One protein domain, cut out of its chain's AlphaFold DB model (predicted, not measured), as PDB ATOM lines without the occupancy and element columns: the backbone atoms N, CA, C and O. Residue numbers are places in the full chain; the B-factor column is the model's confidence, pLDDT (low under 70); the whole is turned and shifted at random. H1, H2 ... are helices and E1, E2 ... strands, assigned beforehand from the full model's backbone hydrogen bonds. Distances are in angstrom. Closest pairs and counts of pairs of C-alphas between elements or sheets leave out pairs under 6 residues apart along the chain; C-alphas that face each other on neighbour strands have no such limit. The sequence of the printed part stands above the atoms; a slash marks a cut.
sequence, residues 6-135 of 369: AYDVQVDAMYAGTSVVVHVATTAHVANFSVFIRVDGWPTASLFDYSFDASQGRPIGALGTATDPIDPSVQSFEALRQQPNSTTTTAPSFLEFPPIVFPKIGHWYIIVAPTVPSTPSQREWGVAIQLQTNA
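Overview. This is residues 6 to 135 of the 369 residues of the protein "EGF-like domain-containing protein" of Aphanomyces invadans (UniProt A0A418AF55). Two antiparallel sheets stand partly face to face as a loose sandwich: E1, E6, E3 and E4 make the larger, curled sheet, and E5, E2 and E7 the smaller one. The one short helix, H1, packs over E7 on the face of the smaller sheet that is turned away from the larger sheet, and long loops lie round the two sheets. The 130 printed residues hold seven named strands and one named helix, in the order E1, E2, E3, E4, H1, E5, E6, E7; the class is mostly strand, though only 53 residues are in named elements. The sheets run E1 - E6 - E3 - E4 and E5 - E2 - E7. The whole is compact, with a radius of gyration of the C-alphas of 15.3 A and spans of 47 by 38 by 24 A.

Arrangement. E1, residues 6 to 11, is an edge strand of the larger sheet and is antiparallel to E6, residues 106 to 114, at 153 degrees between their directions. N 9 and O 108 are 2.9 A apart, within hydrogen-bond range. E6 is antiparallel to E3, residues 33 to 39, with N 36 and O 111 at 2.8 A. E3 and E4, residues 50 to 53, form a hairpin at 175 degrees, with N 35 and O 52 at 2.8 A; E4 is the other edge strand. This sheet is twisted: its strands' lines turn by 45 degrees from edge to edge, and its curl is 59 degrees. In the smaller sheet the inner strand is E2, residues 19 to 26. It is antiparallel to E7, residues 127 to 134, at 160 degrees, with N 23 and O 130 at 2.8 A. It is also antiparallel to E5, residues 93 to 96, at 169 degrees, with N 24 and O 95 at 2.9 A. Short pairings join residues 19 to 20 of E2 with residues 100 to 101, and residues 58 to 59 with residues 95 to 96 of E5, both antiparallel. E6 and E7 are near each other, with 5 pairs of C-alphas within 10 A. E1 and E7 are only just apart, at 8.4 A between their closest C-alphas. H1, residues 75 to 81, is on the smaller sheet at a height of 8.9 A over the sheet. It lies over E7 and runs slantwise to the strands, at 50 degrees to E7 on the local plane; the closest C-alphas of H1 and E7 are those of Phe 77 and Ala 128, 6.2 A apart. In H1, 2 of 3 O i to N i+4 pairs are within hydrogen-bond range.

Along the chain. E1 begins at C-alpha 6, at (78.501, 115.227, 123.759), and is 15.9 A long. E2 is 22.9 A long and E3 20.3 A. E4 is short, and H1 runs from C-alpha 75, at (75.117, 126.337, 109.895), to C-alpha 81. E5 has four residues. E6, the longest strand by residues, measures 25.3 A. E7 is 22.7 A long and ends at C-alpha 134, at (89.649, 112.354, 103.187).

Size, cuts and confidence. The C-alphas of Ala 13 and Thr 87 are the two farthest apart, at 46.9 A. The printed part has no cut. The links from E4 to H1, with 21 residues, from H1 to E5, with 11, and from E6 to E7, with 12, are long. The mean pLDDT of the printed part is 74.9, and 46 residues are under 70, among them residues 60 to 91 and 116 to 124.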
ATOM      1  N   ALA A   6      78.474 116.541 124.364       89.06
ATOM      2  CA  ALA A   6      78.501 115.227 123.759       89.06
ATOM      3  C   ALA A   6      77.915 115.291 122.343       89.06
ATOM      4  O   ALA A   6      76.906 115.958 122.121       89.06
ATOM      5  N   TYR A   7      78.539 114.570 121.420       89.88
ATOM      6  CA  TYR A   7      78.081 114.359 120.055       89.88
ATOM      7  C   TYR A   7      78.057 112.864 119.766       89.88
ATOM      8  O   TYR A   7      78.929 112.125 120.230       89.88
ATOM      9  N   ASP A   8      77.093 112.435 118.968       91.31
ATOM     10  CA  ASP A   8      77.042 111.100 118.397       91.31
ATOM     11  C   ASP A   8      77.141 111.188 116.871       91.31
ATOM     12  O   ASP A   8      76.584 112.084 116.234       91.31
ATOM     13  N   VAL A   9      77.903 110.278 116.274       90.38
ATOM     14  CA  VAL A   9      78.024 110.176 114.820       90.38
ATOM     15  C   VAL A   9      78.169 108.719 114.419       90.38
ATOM     16  O   VAL A   9      78.920 107.964 115.033       90.38
ATOM     17  N   GLN A  10      77.456 108.317 113.371       90.12
ATOM     18  CA  GLN A  10      77.616 106.992 112.792       90.12
ATOM     19  C   GLN A  10      78.701 107.023 111.721       90.12
ATOM     20  O   GLN A  10      78.541 107.682 110.692       90.12
ATOM     21  N   VAL A  11      79.794 106.292 111.946       87.69
ATOM     22  CA  VAL A  11      80.840 106.107 110.937       87.69
ATOM     23  C   VAL A  11      80.560 104.810 110.193       87.69
ATOM     24  O   VAL A  11      80.796 103.717 110.706       87.69
ATOM     25  N   ASP A  12      80.015 104.953 108.987       83.31
ATOM     26  CA  ASP A  12      79.635 103.839 108.121       83.31
ATOM     27  C   ASP A  12      80.868 103.100 107.563       83.31
ATOM     28  O   ASP A  12      81.943 103.682 107.375       83.31
ATOM     29  N   ALA A  13      80.708 101.810 107.262       78.69
ATOM     30  CA  ALA A  13      81.747 100.943 106.714       78.69
ATOM     31  C   ALA A  13      82.357 101.486 105.412       78.69
ATOM     32  O   ALA A  13      83.524 101.211 105.118       78.69
ATOM     33  N   MET A  14      81.618 102.312 104.665       69.06
ATOM     34  CA  MET A  14      82.134 102.980 103.467       69.06
ATOM     35  C   MET A  14      83.326 103.922 103.728       69.06
ATOM     36  O   MET A  14      84.048 104.246 102.788       69.06
ATOM     37  N   TYR A  15      83.566 104.337 104.977       74.25
ATOM     38  CA  TYR A  15      84.674 105.224 105.354       74.25
ATOM     39  C   TYR A  15      85.898 104.488 105.918       74.25
ATOM     40  O   TYR A  15      86.903 105.135 106.222       74.25
ATOM     41  N   ALA A  16      85.864 103.152 106.009       73.81
ATOM     42  CA  ALA A  16      86.935 102.339 106.601       73.81
ATOM     43  C   ALA A  16      88.303 102.549 105.931       73.81
ATOM     44  O   ALA A  16      89.342 102.428 106.575       73.81
ATOM     45  N   GLY A  17      88.300 102.862 104.632       69.94
ATOM     46  CA  GLY A  17      89.497 103.112 103.825       69.94
ATOM     47  C   GLY A  17      89.869 104.589 103.673       69.94
ATOM     48  O   GLY A  17      90.669 104.922 102.799       69.94
ATOM     49  N   THR A  18      89.268 105.476 104.466       78.44
ATOM     50  CA  THR A  18      89.553 106.917 104.456       78.44
ATOM     51  C   THR A  18      90.267 107.338 105.737       78.44
ATOM     52  O   THR A  18      90.466 106.548 106.660       78.44
ATOM     53  N   SER A  19      90.691 108.592 105.793       82.62
ATOM     54  CA  SER A  19      91.110 109.235 107.035       82.62
ATOM     55  C   SER A  19      90.027 110.196 107.510       82.62
ATOM     56  O   SER A  19      89.392 110.855 106.688       82.62
ATOM     57  N   VAL A  20      89.826 110.289 108.822       86.25
ATOM     58  CA  VAL A  20      88.888 111.238 109.433       86.25
ATOM     59  C   VAL A  20      89.685 112.334 110.123       86.25
ATOM     60  O   VAL A  20      90.490 112.057 111.009       86.25
ATOM     61  N   VAL A  21      89.462 113.579 109.721       86.12
ATOM     62  CA  VAL A  21      90.012 114.773 110.365       86.12
ATOM     63  C   VAL A  21      88.925 115.393 111.234       86.12
ATOM     64  O   VAL A  21      87.787 115.555 110.788       86.12
ATOM     65  N   VAL A  22      89.276 115.711 112.479       88.12
ATOM     66  CA  VAL A  22      88.371 116.341 113.444       88.12
ATOM     67  C   VAL A  22      88.713 117.822 113.535       88.12
ATOM     68  O   VAL A  22      89.796 118.187 113.995       88.12
ATOM     69  N   HIS A  23      87.769 118.660 113.128       85.94
ATOM     70  CA  HIS A  23      87.843 120.112 113.247       85.94
ATOM     71  C   HIS A  23      86.958 120.569 114.393       85.94
ATOM     72  O   HIS A  23      85.800 120.155 114.489       85.94
ATOM     73  N   VAL A  24      87.484 121.429 115.258       85.00
ATOM     74  CA  VAL A  24      86.739 121.977 116.392       85.00
ATOM     75  C   VAL A  24      86.788 123.494 116.346       85.00
ATOM     76  O   VAL A  24      87.865 124.082 116.289       85.00
ATOM     77  N   ALA A  25      85.618 124.128 116.403       81.31
ATOM     78  CA  ALA A  25      85.505 125.551 116.683       81.31
ATOM     79  C   ALA A  25      85.027 125.766 118.107       81.31
ATOM     80  O   ALA A  25      84.099 125.101 118.572       81.31
ATOM     81  N   THR A  26      85.633 126.733 118.778       79.62
ATOM     82  CA  THR A  26      85.246 127.138 120.120       79.62
ATOM     83  C   THR A  26      85.075 128.647 120.197       79.62
ATOM     84  O   THR A  26      85.700 129.421 119.470       79.62
ATOM     85  N   THR A  27      84.208 129.085 121.102       76.50
ATOM     86  CA  THR A  27      84.115 130.500 121.467       76.50
ATOM     87  C   THR A  27      85.387 130.969 122.170       76.50
ATOM     88  O   THR A  27      85.994 130.203 122.918       76.50
ATOM     89  N   ALA A  28      85.679 132.260 122.038       65.44
ATOM     90  CA  ALA A  28      86.574 133.090 122.849       65.44
ATOM     91  C   ALA A  28      86.968 132.588 124.255       65.44
ATOM     92  O   ALA A  28      88.119 132.687 124.675       65.44
ATOM     93  N   HIS A  29      85.986 132.108 125.018       64.56
ATOM     94  CA  HIS A  29      86.127 131.763 126.432       64.56
ATOM     95  C   HIS A  29      86.628 130.329 126.681       64.56
ATOM     96  O   HIS A  29      86.796 129.932 127.833       64.56
ATOM     97  N   VAL A  30      86.893 129.556 125.622       71.81
ATOM     98  CA  VAL A  30      87.354 128.163 125.688       71.81
ATOM     99  C   VAL A  30      88.694 128.042 124.962       71.81
ATOM    100  O   VAL A  30      88.749 127.739 123.772       71.81
ATOM    101  N   ALA A  31      89.777 128.288 125.704       66.81
ATOM    102  CA  ALA A  31      91.148 128.226 125.190       66.81
ATOM    103  C   ALA A  31      91.805 126.844 125.349       66.81
ATOM    104  O   ALA A  31      92.727 126.513 124.613       66.81
ATOM    105  N   ASN A  32      91.352 126.037 126.313       80.56
ATOM    106  CA  ASN A  32      91.908 124.711 126.565       80.56
ATOM    107  C   ASN A  32      90.782 123.690 126.757       80.56
ATOM    108  O   ASN A  32      89.895 123.882 127.592       80.56
ATOM    109  N   PHE A  33      90.810 122.619 125.973       86.12
ATOM    110  CA  PHE A  33      89.812 121.560 125.983       86.12
ATOM    111  C   PHE A  33      90.430 120.240 125.528       86.12
ATOM    112  O   PHE A  33      91.400 120.216 124.771       86.12
ATOM    113  N   SER A  34      89.832 119.141 125.972       89.31
ATOM    114  CA  SER A  34      90.144 117.804 125.480       89.31
ATOM    115  C   SER A  34      88.934 117.189 124.791       89.31
ATOM    116  O   SER A  34      87.788 117.424 125.177       89.31
ATOM    117  N   VAL A  35      89.194 116.414 123.746       90.75
ATOM    118  CA  VAL A  35      88.196 115.657 122.997       90.75
ATOM    119  C   VAL A  35      88.457 114.179 123.237       90.75
ATOM    120  O   VAL A  35      89.574 113.711 123.034       90.75
ATOM    121  N   PHE A  36      87.433 113.443 123.651       93.19
ATOM    122  CA  PHE A  36      87.480 111.994 123.809       93.19
ATOM    123  C   PHE A  36      86.491 111.356 122.849       93.19
ATOM    124  O   PHE A  36      85.339 111.776 122.788       93.19
ATOM    125  N   ILE A  37      86.927 110.335 122.122       94.06
ATOM    126  CA  ILE A  37      86.104 109.589 121.172       94.06
ATOM    127  C   ILE A  37      86.141 108.124 121.569       94.06
ATOM    128  O   ILE A  37      87.216 107.571 121.816       94.06
ATOM    129  N   ARG A  38      84.977 107.486 121.606       94.56
ATOM    130  CA  ARG A  38      84.865 106.046 121.806       94.56
ATOM    131  C   ARG A  38      83.820 105.449 120.875       94.56
ATOM    132  O   ARG A  38      82.783 106.058 120.627       94.56
ATOM    133  N   VAL A  39      84.122 104.264 120.367       93.19
ATOM    134  CA  VAL A  39      83.253 103.490 119.487       93.19
ATOM    135  C   VAL A  39      82.370 102.577 120.331       93.19
ATOM    136  O   VAL A  39      82.833 101.951 121.285       93.19
ATOM    137  N   ASP A  40      81.083 102.547 119.998       90.44
ATOM    138  CA  ASP A  40      80.045 101.716 120.610       90.44
ATOM    139  C   ASP A  40      79.917 101.887 122.137       90.44
ATOM    140  O   ASP A  40      79.534 100.978 122.874       90.44
ATOM    141  N   GLY A  41      80.214 103.088 122.636       90.12
ATOM    142  CA  GLY A  41      79.943 103.468 124.017       90.12
ATOM    143  C   GLY A  41      80.463 104.852 124.380       90.12
ATOM    144  O   GLY A  41      81.349 105.392 123.727       90.12
ATOM    145  N   TRP A  42      79.949 105.414 125.474       89.94
ATOM    146  CA  TRP A  42      80.366 106.730 125.956       89.94
ATOM    147  C   TRP A  42      81.825 106.723 126.450       89.94
ATOM    148  O   TRP A  42      82.202 105.829 127.226       89.94
ATOM    149  N   PRO A  43      82.658 107.691 126.021       90.75
ATOM    150  CA  PRO A  43      84.024 107.803 126.500       90.75
ATOM    151  C   PRO A  43      84.066 108.313 127.942       90.75
ATOM    152  O   PRO A  43      83.215 109.082 128.389       90.75
ATOM    153  N   THR A  44      85.102 107.912 128.672       85.94
ATOM    154  CA  THR A  44      85.454 108.479 129.981       85.94
ATOM    155  C   THR A  44      86.913 108.926 129.966       85.94
ATOM    156  O   THR A  44      87.655 108.625 129.034       85.94
ATOM    157  N   ALA A  45      87.363 109.612 131.021       80.31
ATOM    158  CA  ALA A  45      88.757 110.055 131.131       80.31
ATOM    159  C   ALA A  45      89.786 108.903 131.088       80.31
ATOM    160  O   ALA A  45      90.957 109.150 130.818       80.31
ATOM    161  N   SER A  46      89.368 107.662 131.360       85.50
ATOM    162  CA  SER A  46      90.222 106.468 131.339       85.50
ATOM    163  C   SER A  46      89.859 105.460 130.245       85.50
ATOM    164  O   SER A  46      90.579 104.480 130.075       85.50
ATOM    165  N   LEU A  47      88.756 105.665 129.521       90.31
ATOM    166  CA  LEU A  47      88.237 104.707 128.550       90.31
ATOM    167  C   LEU A  47      87.796 105.432 127.278       90.31
ATOM    168  O   LEU A  47      86.688 105.961 127.201       90.31
ATOM    169  N   PHE A  48      88.682 105.446 126.287       92.69
ATOM    170  CA  PHE A  48      88.488 106.082 124.986       92.69
ATOM    171  C   PHE A  48      89.286 105.330 123.911       92.69
ATOM    172  O   PHE A  48      90.277 104.669 124.218       92.69
ATOM    173  N   ASP A  49      88.856 105.441 122.658       93.12
ATOM    174  CA  ASP A  49      89.583 104.917 121.497       93.12
ATOM    175  C   ASP A  49      90.530 105.961 120.907       93.12
ATOM    176  O   ASP A  49      91.645 105.633 120.507       93.12
ATOM    177  N   TYR A  50      90.097 107.223 120.891       92.62
ATOM    178  CA  TYR A  50      90.895 108.352 120.429       92.62
ATOM    179  C   TYR A  50      90.767 109.513 121.414       92.62
ATOM    180  O   TYR A  50      89.691 109.755 121.966       92.62
ATOM    181  N   SER A  51      91.858 110.241 121.635       91.94
ATOM    182  CA  SER A  51      91.844 111.467 122.425       91.94
ATOM    183  C   SER A  51      92.683 112.551 121.772       91.94
ATOM    184  O   SER A  51      93.737 112.286 121.192       91.94
ATOM    185  N   PHE A  52      92.193 113.780 121.870       90.56
ATOM    186  CA  PHE A  52      92.866 114.965 121.367       90.56
ATOM    187  C   PHE A  52      92.889 116.044 122.441       90.56
ATOM    188  O   PHE A  52      91.927 116.221 123.187       90.56
ATOM    189  N   ASP A  53      93.993 116.772 122.507       88.62
ATOM    190  CA  ASP A  53      94.182 117.905 123.406       88.62
ATOM    191  C   ASP A  53      94.364 119.159 122.553       88.62
ATOM    192  O   ASP A  53      95.107 119.124 121.568       88.62
ATOM    193  N   ALA A  54      93.703 120.257 122.924       84.50
ATOM    194  CA  ALA A  54      93.786 121.532 122.219       84.50
ATOM    195  C   ALA A  54      95.234 122.000 121.964       84.50
ATOM    196  O   ALA A  54      95.507 122.611 120.934       84.50
ATOM    197  N   SER A  55      96.181 121.660 122.846       83.12
ATOM    198  CA  SER A  55      97.612 121.965 122.681       83.12
ATOM    199  C   SER A  55      98.287 121.265 121.493       83.12
ATOM    200  O   SER A  55      99.316 121.738 121.013       83.12
ATOM    201  N   GLN A  56      97.737 120.142 121.025       80.69
ATOM    202  CA  GLN A  56      98.278 119.342 119.919       80.69
ATOM    203  C   GLN A  56      97.657 119.701 118.562       80.69
ATOM    204  O   GLN A  56      98.111 119.208 117.526       80.69
ATOM    205  N   GLY A  57      96.605 120.520 118.552       76.75
ATOM    206  CA  GLY A  57      95.950 120.940 117.321       76.75
ATOM    207  C   GLY A  57      96.676 122.091 116.629       76.75
ATOM    208  O   GLY A  57      97.460 122.826 117.232       76.75
ATOM    209  N   ARG A  58      96.409 122.258 115.335       79.44
ATOM    210  CA  ARG A  58      96.954 123.352 114.525       79.44
ATOM    211  C   ARG A  58      95.859 124.382 114.250       79.44
ATOM    212  O   ARG A  58      94.753 123.977 113.895       79.44
ATOM    213  N   PRO A  59      96.129 125.690 114.416       72.25
ATOM    214  CA  PRO A  59      95.136 126.713 114.128       72.25
ATOM    215  C   PRO A  59      94.810 126.719 112.633       72.25
ATOM    216  O   PRO A  59      95.713 126.760 111.793       72.25
ATOM    217  N   ILE A  60      93.517 126.689 112.327       67.56
ATOM    218  CA  ILE A  60      92.982 126.906 110.981       67.56
ATOM    219  C   ILE A  60      92.918 128.433 110.793       67.56
ATOM    220  O   ILE A  60      92.665 129.151 111.762       67.56
ATOM    221  N   GLY A  61      93.276 128.947 109.613       59.34
ATOM    222  CA  GLY A  61      93.519 130.378 109.370       59.34
ATOM    223  C   GLY A  61      92.340 131.316 109.682       59.34
ATOM    224  O   GLY A  61      91.268 130.914 110.126       59.34
ATOM    225  N   ALA A  62      92.530 132.620 109.451       51.59
ATOM    226  CA  ALA A  62      91.432 133.578 109.571       51.59
ATOM    227  C   ALA A  62      90.419 133.376 108.432       51.59
ATOM    228  O   ALA A  62      90.791 133.291 107.260       51.59
ATOM    229  N   LEU A  63      89.133 133.352 108.784       50.31
ATOM    230  CA  LEU A  63      88.033 133.213 107.837       50.31
ATOM    231  C   LEU A  63      88.115 134.284 106.731       50.31
ATOM    232  O   LEU A  63      88.011 135.475 107.022       50.31
ATOM    233  N   GLY A  64      88.278 133.862 105.473       47.78
ATOM    234  CA  GLY A  64      88.248 134.749 104.300       47.78
ATOM    235  C   GLY A  64      89.509 134.766 103.428       47.78
ATOM    236  O   GLY A  64      89.502 135.403 102.376       47.78
ATOM    237  N   THR A  65      90.581 134.059 103.791       41.81
ATOM    238  CA  THR A  65      91.685 133.823 102.848       41.81
ATOM    239  C   THR A  65      91.350 132.647 101.934       41.81
ATOM    240  O   THR A  65      91.147 131.538 102.416       41.81
ATOM    241  N   ALA A  66      91.343 132.872 100.615       38.94
ATOM    242  CA  ALA A  66      91.026 131.905  99.546       38.94
ATOM    243  C   ALA A  66      91.929 130.644  99.481       38.94
ATOM    244  O   ALA A  66      91.895 129.897  98.508       38.94
ATOM    245  N   THR A  67      92.761 130.422 100.496       43.56
ATOM    246  CA  THR A  67      93.661 129.279 100.660       43.56
ATOM    247  C   THR A  67      93.219 128.318 101.763       43.56
ATOM    248  O   THR A  67      93.952 127.371 102.033       43.56
ATOM    249  N   ASP A  68      92.081 128.556 102.426       49.66
ATOM    250  CA  ASP A  68      91.574 127.657 103.467       49.66
ATOM    251  C   ASP A  68      90.894 126.427 102.826       49.66
ATOM    252  O   ASP A  68      89.887 126.588 102.133       49.66
ATOM    253  N   PRO A  69      91.428 125.197 102.983       50.56
ATOM    254  CA  PRO A  69      90.848 123.988 102.388       50.56
ATOM    255  C   PRO A  69      89.498 123.591 103.001       50.56
ATOM    256  O   PRO A  69      88.866 122.645 102.526       50.56
ATOM    257  N   ILE A  70      89.085 124.269 104.075       54.78
ATOM    258  CA  ILE A  70      87.863 124.015 104.826       54.78
ATOM    259  C   ILE A  70      87.036 125.291 104.746       54.78
ATOM    260  O   ILE A  70      87.283 126.244 105.477       54.78
ATOM    261  N   ASP A  71      86.047 125.318 103.855       54.81
ATOM    262  CA  ASP A  71      85.004 126.336 103.929       54.81
ATOM    263  C   ASP A  71      84.107 125.994 105.130       54.81
ATOM    264  O   ASP A  71      83.375 124.997 105.085       54.81
ATOM    265  N   PRO A  72      84.150 126.746 106.244       53.03
ATOM    266  CA  PRO A  72      83.418 126.394 107.448       53.03
ATOM    267  C   PRO A  72      81.979 126.933 107.373       53.03
ATOM    268  O   PRO A  72      81.422 127.358 108.384       53.03
ATOM    269  N   SER A  73      81.372 126.988 106.182       54.34
ATOM    270  CA  SER A  73      80.018 127.504 105.911       54.34
ATOM    271  C   SER A  73      78.890 126.586 106.411       54.34
ATOM    272  O   SER A  73      77.779 126.589 105.883       54.34
ATOM    273  N   VAL A  74      79.160 125.742 107.407       59.56
ATOM    274  CA  VAL A  74      78.144 124.879 108.010       59.56
ATOM    275  C   VAL A  74      77.368 125.692 109.047       59.56
ATOM    276  O   VAL A  74      77.962 126.395 109.865       59.56
ATOM    277  N   GLN A  75      76.038 125.556 109.052       58.06
ATOM    278  CA  GLN A  75      75.117 126.337 109.895       58.06
ATOM    279  C   GLN A  75      75.507 126.380 111.388       58.06
ATOM    280  O   GLN A  75      75.310 127.396 112.051       58.06
ATOM    281  N   SER A  76      76.091 125.304 111.931       63.06
ATOM    282  CA  SER A  76      76.553 125.245 113.328       63.06
ATOM    283  C   SER A  76      77.751 126.158 113.615       63.06
ATOM    284  O   SER A  76      77.836 126.736 114.697       63.06
ATOM    285  N   PHE A  77      78.659 126.330 112.654       69.19
ATOM    286  CA  PHE A  77      79.820 127.214 112.772       69.19
ATOM    287  C   PHE A  77      79.439 128.673 112.510       69.19
ATOM    288  O   PHE A  77      79.950 129.567 113.182       69.19
ATOM    289  N   GLU A  78      78.500 128.928 111.593       64.44
ATOM    290  CA  GLU A  78      77.925 130.263 111.385       64.44
ATOM    291  C   GLU A  78      77.236 130.794 112.647       64.44
ATOM    292  O   GLU A  78      77.426 131.956 113.005       64.44
ATOM    293  N   ALA A  79      76.511 129.937 113.372       63.91
ATOM    294  CA  ALA A  79      75.879 130.304 114.636       63.91
ATOM    295  C   ALA A  79      76.901 130.730 115.709       63.91
ATOM    296  O   ALA A  79      76.660 131.689 116.440       63.91
ATOM    297  N   LEU A  80      78.073 130.082 115.765       64.38
ATOM    298  CA  LEU A  80      79.165 130.484 116.665       64.38
ATOM    299  C   LEU A  80      79.830 131.803 116.247       64.38
ATOM    300  O   LEU A  80      80.331 132.528 117.104       64.38
ATOM    301  N   ARG A  81      79.819 132.146 114.952       60.72
ATOM    302  CA  ARG A  81      80.308 133.449 114.457       60.72
ATOM    303  C   ARG A  81      79.382 134.606 114.824       60.72
ATOM    304  O   ARG A  81      79.851 135.731 114.943       60.72
ATOM    305  N   GLN A  82      78.082 134.344 114.963       56.94
ATOM    306  CA  GLN A  82      77.065 135.362 115.248       56.94
ATOM    307  C   GLN A  82      76.911 135.675 116.747       56.94
ATOM    308  O   GLN A  82      76.101 136.531 117.106       56.94
ATOM    309  N   GLN A  83      77.671 135.015 117.631       55.88
ATOM    310  CA  GLN A  83      77.627 135.299 119.065       55.88
ATOM    311  C   GLN A  83      78.094 136.748 119.325       55.88
ATOM    312  O   GLN A  83      79.097 137.182 118.751       55.88
ATOM    313  N   PRO A  84      77.337 137.543 120.106       44.97
ATOM    314  CA  PRO A  84      77.358 138.993 119.991       44.97
ATOM    315  C   PRO A  84      78.688 139.591 120.434       44.97
ATOM    316  O   PRO A  84      79.300 139.134 121.396       44.97
ATOM    317  N   ASN A  85      79.065 140.667 119.740       47.50
ATOM    318  CA  ASN A  85      80.108 141.631 120.078       47.50
ATOM    319  C   ASN A  85      80.142 141.954 121.584       47.50
ATOM    320  O   ASN A  85      79.601 142.970 122.023       47.50
ATOM    321  N   SER A  86      80.820 141.136 122.389       42.38
ATOM    322  CA  SER A  86      81.386 141.621 123.638       42.38
ATOM    323  C   SER A  86      82.567 142.486 123.218       42.38
ATOM    324  O   SER A  86      83.460 142.036 122.498       42.38
ATOM    325  N   THR A  87      82.540 143.758 123.593       44.09
ATOM    326  CA  THR A  87      83.528 144.806 123.289       44.09
ATOM    327  C   THR A  87      84.899 144.566 123.943       44.09
ATOM    328  O   THR A  87      85.618 145.494 124.298       44.09
ATOM    329  N   THR A  88      85.280 143.303 124.089       46.47
ATOM    330  CA  THR A  88      86.527 142.791 124.636       46.47
ATOM    331  C   THR A  88      86.981 141.651 123.735       46.47
ATOM    332  O   THR A  88      86.519 140.523 123.864       46.47
ATOM    333  N   THR A  89      87.850 141.992 122.779       48.50
ATOM    334  CA  THR A  89      88.808 141.115 122.083       48.50
ATOM    335  C   THR A  89      88.719 139.635 122.451       48.50
ATOM    336  O   THR A  89      89.295 139.236 123.455       48.50
ATOM    337  N   THR A  90      88.046 138.813 121.648       55.78
ATOM    338  CA  THR A  90      88.377 137.385 121.486       55.78
ATOM    339  C   THR A  90      87.540 136.811 120.334       55.78
ATOM    340  O   THR A  90      86.325 136.679 120.432       55.78
ATOM    341  N   ALA A  91      88.184 136.523 119.203       62.78
ATOM    342  CA  ALA A  91      87.555 135.848 118.066       62.78
ATOM    343  C   ALA A  91      87.350 134.347 118.376       62.78
ATOM    344  O   ALA A  91      88.085 133.812 119.213       62.78
ATOM    345  N   PRO A  92      86.391 133.652 117.732       70.12
ATOM    346  CA  PRO A  92      86.303 132.196 117.826       70.12
ATOM    347  C   PRO A  92      87.598 131.542 117.325       70.12
ATOM    348  O   PRO A  92      88.186 131.990 116.338       70.12
ATOM    349  N   SER A  93      88.040 130.488 118.009       74.75
ATOM    350  CA  SER A  93      89.222 129.710 117.627       74.75
ATOM    351  C   SER A  93      88.823 128.457 116.864       74.75
ATOM    352  O   SER A  93      87.917 127.739 117.284       74.75
ATOM    353  N   PHE A  94      89.532 128.186 115.770       78.88
ATOM    354  CA  PHE A  94      89.348 127.013 114.922       78.88
ATOM    355  C   PHE A  94      90.609 126.159 114.977       78.88
ATOM    356  O   PHE A  94      91.718 126.661 114.773       78.88
ATOM    357  N   LEU A  95      90.435 124.876 115.271       80.94
ATOM    358  CA  LEU A  95      91.527 123.946 115.500       80.94
ATOM    359  C   LEU A  95      91.336 122.683 114.661       80.94
ATOM    360  O   LEU A  95      90.279 122.053 114.717       80.94
ATOM    361  N   GLU A  96      92.380 122.307 113.929       84.50
ATOM    362  CA  GLU A  96      92.481 121.037 113.213       84.50
ATOM    363  C   GLU A  96      93.314 120.052 114.038       84.50
ATOM    364  O   GLU A  96      94.442 120.358 114.450       84.50
ATOM    365  N   PHE A  97      92.779 118.852 114.254       86.94
ATOM    366  CA  PHE A  97      93.521 117.744 114.851       86.94
ATOM    367  C   PHE A  97      94.161 116.832 113.796       86.94
ATOM    368  O   PHE A  97      93.677 116.754 112.667       86.94
ATOM    369  N   PRO A  98      95.234 116.094 114.152       85.25
ATOM    370  CA  PRO A  98      95.835 115.112 113.257       85.25
ATOM    371  C   PRO A  98      94.814 114.090 112.716       85.25
ATOM    372  O   PRO A  98      93.924 113.668 113.459       85.25
ATOM    373  N   PRO A  99      94.949 113.650 111.449       83.94
ATOM    374  CA  PRO A  99      94.020 112.703 110.839       83.94
ATOM    375  C   PRO A  99      94.043 111.339 111.541       83.94
ATOM    376  O   PRO A  99      95.106 110.751 111.750       83.94
ATOM    377  N   ILE A 100      92.861 110.787 111.811       86.25
ATOM    378  CA  ILE A 100      92.672 109.387 112.199       86.25
ATOM    379  C   ILE A 100      92.696 108.549 110.923       86.25
ATOM    380  O   ILE A 100      91.741 108.554 110.146       86.25
ATOM    381  N   VAL A 101      93.798 107.842 110.684       81.75
ATOM    382  CA  VAL A 101      93.953 106.965 109.516       81.75
ATOM    383  C   VAL A 101      93.281 105.620 109.798       81.75
ATOM    384  O   VAL A 101      93.551 105.019 110.836       81.75
ATOM    385  N   PHE A 102      92.441 105.136 108.875       79.38
ATOM    386  CA  PHE A 102      91.662 103.897 109.027       79.38
ATOM    387  C   PHE A 102      90.782 103.916 110.296       79.38
ATOM    388  O   PHE A 102      91.048 103.179 111.252       79.38
ATOM    389  N   PRO A 103      89.757 104.792 110.342       85.88
ATOM    390  CA  PRO A 103      88.874 104.929 111.496       85.88
ATOM    391  C   PRO A 103      88.176 103.602 111.819       85.88
ATOM    392  O   PRO A 103      87.762 102.863 110.924       85.88
ATOM    393  N   LYS A 104      88.002 103.312 113.113       88.94
ATOM    394  CA  LYS A 104      87.139 102.211 113.557       88.94
ATOM    395  C   LYS A 104      85.698 102.473 113.104       88.94
ATOM    396  O   LYS A 104      85.182 103.567 113.308       88.94
ATOM    397  N   ILE A 105      85.058 101.469 112.516       87.50
ATOM    398  CA  ILE A 105      83.660 101.537 112.071       87.50
ATOM    399  C   ILE A 105      82.729 101.302 113.260       87.50
ATOM    400  O   ILE A 105      83.024 100.442 114.086       87.50
ATOM    401  N   GLY A 106      81.630 102.055 113.339       89.25
ATOM    402  CA  GLY A 106      80.643 101.934 114.415       89.25
ATOM    403  C   GLY A 106      80.059 103.276 114.856       89.25
ATOM    404  O   GLY A 106      80.293 104.313 114.224       89.25
ATOM    405  N   HIS A 107      79.318 103.253 115.965       93.25
ATOM    406  CA  HIS A 107      78.739 104.461 116.554       93.25
ATOM    407  C   HIS A 107      79.798 105.184 117.381       93.25
ATOM    408  O   HIS A 107      80.240 104.688 118.417       93.25
ATOM    409  N   TRP A 108      80.221 106.364 116.942       94.06
ATOM    410  CA  TRP A 108      81.187 107.181 117.664       94.06
ATOM    411  C   TRP A 108      80.465 108.105 118.633       94.06
ATOM    412  O   TRP A 108      79.623 108.911 118.241       94.06
ATOM    413  N   TYR A 109      80.869 108.032 119.894       94.12
ATOM    414  CA  TYR A 109      80.472 108.956 120.941       94.12
ATOM    415  C   TYR A 109      81.650 109.878 121.230       94.12
ATOM    416  O   TYR A 109      82.721 109.428 121.648       94.12
ATOM    417  N   ILE A 110      81.463 111.170 120.980       92.75
ATOM    418  CA  ILE A 110      82.491 112.203 121.085       92.75
ATOM    419  C   ILE A 110      82.129 113.128 122.244       92.75
ATOM    420  O   ILE A 110      81.046 113.702 122.266       92.75
ATOM    421  N   ILE A 111      83.038 113.314 123.196       91.81
ATOM    422  CA  ILE A 111      82.881 114.254 124.309       91.81
ATOM    423  C   ILE A 111      83.945 115.335 124.203       91.81
ATOM    424  O   ILE A 111      85.136 115.033 124.160       91.81
ATOM    425  N   VAL A 112      83.520 116.596 124.240       89.12
ATOM    426  CA  VAL A 112      84.406 117.750 124.412       89.12
ATOM    427  C   VAL A 112      84.320 118.225 125.854       89.12
ATOM    428  O   VAL A 112      83.257 118.617 126.342       89.12
ATOM    429  N   ALA A 113      85.460 118.186 126.535       87.75
ATOM    430  CA  ALA A 113      85.627 118.582 127.920       87.75
ATOM    431  C   ALA A 113      86.474 119.868 127.999       87.75
ATOM    432  O   ALA A 113      87.706 119.800 128.036       87.75
ATOM    433  N   PRO A 114      85.844 121.054 128.016       82.94
ATOM    434  CA  PRO A 114      86.560 122.312 128.167       82.94
ATOM    435  C   PRO A 114      87.040 122.538 129.606       82.94
ATOM    436  O   PRO A 114      86.370 122.197 130.584       82.94
ATOM    437  N   THR A 115      88.193 123.188 129.737       75.69
ATOM    438  CA  THR A 115      88.733 123.671 131.012       75.69
ATOM    439  C   THR A 115      88.296 125.126 131.201       75.69
ATOM    440  O   THR A 115      89.063 126.052 130.954       75.69
ATOM    441  N   VAL A 116      87.029 125.342 131.568       65.88
ATOM    442  CA  VAL A 116      86.453 126.697 131.708       65.88
ATOM    443  C   VAL A 116      86.753 127.281 133.101       65.88
ATOM    444  O   VAL A 116      86.570 126.572 134.098       65.88
ATOM    445  N   PRO A 117      87.175 128.559 133.219       60.25
ATOM    446  CA  PRO A 117      87.311 129.238 134.507       60.25
ATOM    447  C   PRO A 117      85.953 129.404 135.203       60.25
ATOM    448  O   PRO A 117      84.935 129.667 134.573       60.25
ATOM    449  N   SER A 118      85.922 129.317 136.532       57.00
ATOM    450  CA  SER A 118      84.703 129.359 137.358       57.00
ATOM    451  C   SER A 118      84.003 130.730 137.442       57.00
ATOM    452  O   SER A 118      83.136 130.924 138.299       57.00
ATOM    453  N   THR A 119      84.351 131.696 136.585       60.22
ATOM    454  CA  THR A 119      83.824 133.064 136.677       60.22
ATOM    455  C   THR A 119      82.441 133.195 136.016       60.22
ATOM    456  O   THR A 119      82.216 132.695 134.914       60.22
ATOM    457  N   PRO A 120      81.465 133.854 136.670       58.50
ATOM    458  CA  PRO A 120      80.082 133.912 136.190       58.50
ATOM    459  C   PRO A 120      79.880 134.706 134.887       58.50
ATOM    460  O   PRO A 120      78.869 134.488 134.225       58.50
ATOM    461  N   SER A 121      80.831 135.556 134.483       55.06
ATOM    462  CA  SER A 121      80.809 136.316 133.221       55.06
ATOM    463  C   SER A 121      81.272 135.520 131.988       55.06
ATOM    464  O   SER A 121      81.241 136.055 130.890       55.06
ATOM    465  N   GLN A 122      81.690 134.257 132.151       56.97
ATOM    466  CA  GLN A 122      82.147 133.359 131.072       56.97
ATOM    467  C   GLN A 122      81.241 132.122 130.899       56.97
ATOM    468  O   GLN A 122      81.669 131.085 130.396       56.97
ATOM    469  N   ARG A 123      79.983 132.189 131.359       57.53
ATOM    470  CA  ARG A 123      79.059 131.037 131.353       57.53
ATOM    471  C   ARG A 123      78.499 130.680 129.979       57.53
ATOM    472  O   ARG A 123      78.039 129.555 129.807       57.53
ATOM    473  N   GLU A 124      78.529 131.606 129.030       66.94
ATOM    474  CA  GLU A 124      78.103 131.348 127.659       66.94
ATOM    475  C   GLU A 124      79.313 130.957 126.822       66.94
ATOM    476  O   GLU A 124      80.125 131.790 126.425       66.94
ATOM    477  N   TRP A 125      79.434 129.661 126.574       74.94
ATOM    478  CA  TRP A 125      80.450 129.102 125.702       74.94
ATOM    479  C   TRP A 125      79.797 128.153 124.706       74.94
ATOM    480  O   TRP A 125      78.784 127.513 124.995       74.94
ATOM    481  N   GLY A 126      80.391 128.081 123.524       76.69
ATOM    482  CA  GLY A 126      79.920 127.264 122.421       76.69
ATOM    483  C   GLY A 126      81.071 126.476 121.819       76.69
ATOM    484  O   GLY A 126      82.208 126.952 121.756       76.69
ATOM    485  N   VAL A 127      80.766 125.253 121.401       81.44
ATOM    486  CA  VAL A 127      81.679 124.381 120.666       81.44
ATOM    487  C   VAL A 127      80.915 123.822 119.476       81.44
ATOM    488  O   VAL A 127      79.742 123.487 119.616       81.44
ATOM    489  N   ALA A 128      81.575 123.712 118.330       82.88
ATOM    490  CA  ALA A 128      81.092 122.971 117.175       82.88
ATOM    491  C   ALA A 128      82.187 122.020 116.694       82.88
ATOM    492  O   ALA A 128      83.374 122.341 116.770       82.88
ATOM    493  N   ILE A 129      81.777 120.853 116.200       83.94
ATOM    494  CA  ILE A 129      82.670 119.857 115.609       83.94
ATOM    495  C   ILE A 129      82.282 119.658 114.148       83.94
ATOM    496  O   ILE A 129      81.097 119.573 113.821       83.94
ATOM    497  N   GLN A 130      83.284 119.549 113.282       84.00
ATOM    498  CA  GLN A 130      83.145 119.111 111.900       84.00
ATOM    499  C   GLN A 130      84.077 117.929 111.664       84.00
ATOM    500  O   GLN A 130      85.267 117.977 111.967       84.00
ATOM    501  N   LEU A 131      83.517 116.854 111.119       85.31
ATOM    502  CA  LEU A 131      84.265 115.669 110.727       85.31
ATOM    503  C   LEU A 131      84.430 115.694 109.215       85.31
ATOM    504  O   LEU A 131      83.446 115.795 108.483       85.31
ATOM    505  N   GLN A 132      85.672 115.610 108.759       82.31
ATOM    506  CA  GLN A 132      86.005 115.574 107.343       82.31
ATOM    507  C   GLN A 132      86.642 114.231 107.006       82.31
ATOM    508  O   GLN A 132      87.649 113.849 107.598       82.31
ATOM    509  N   THR A 133      86.074 113.523 106.034       80.69
ATOM    510  CA  THR A 133      86.624 112.268 105.521       80.69
ATOM    511  C   THR A 133      87.445 112.539 104.265       80.69
ATOM    512  O   THR A 133      86.945 113.042 103.265       80.69
ATOM    513  N   ASN A 134      88.730 112.197 104.308       78.00
ATOM    514  CA  ASN A 134      89.649 112.354 103.187       78.00
ATOM    515  C   ASN A 134      90.161 110.976 102.768       78.00
ATOM    516  O   ASN A 134      90.875 110.319 103.530       78.00
ATOM    517  N   ALA A 135      89.821 110.539 101.552       78.31
ATOM    518  CA  ALA A 135      90.360 109.305 100.977       78.31
ATOM    519  C   ALA A 135      91.874 109.421 100.721       78.31
ATOM    520  O   ALA A 135      92.623 108.515 101.059       78.31
TER     521      ALA A 135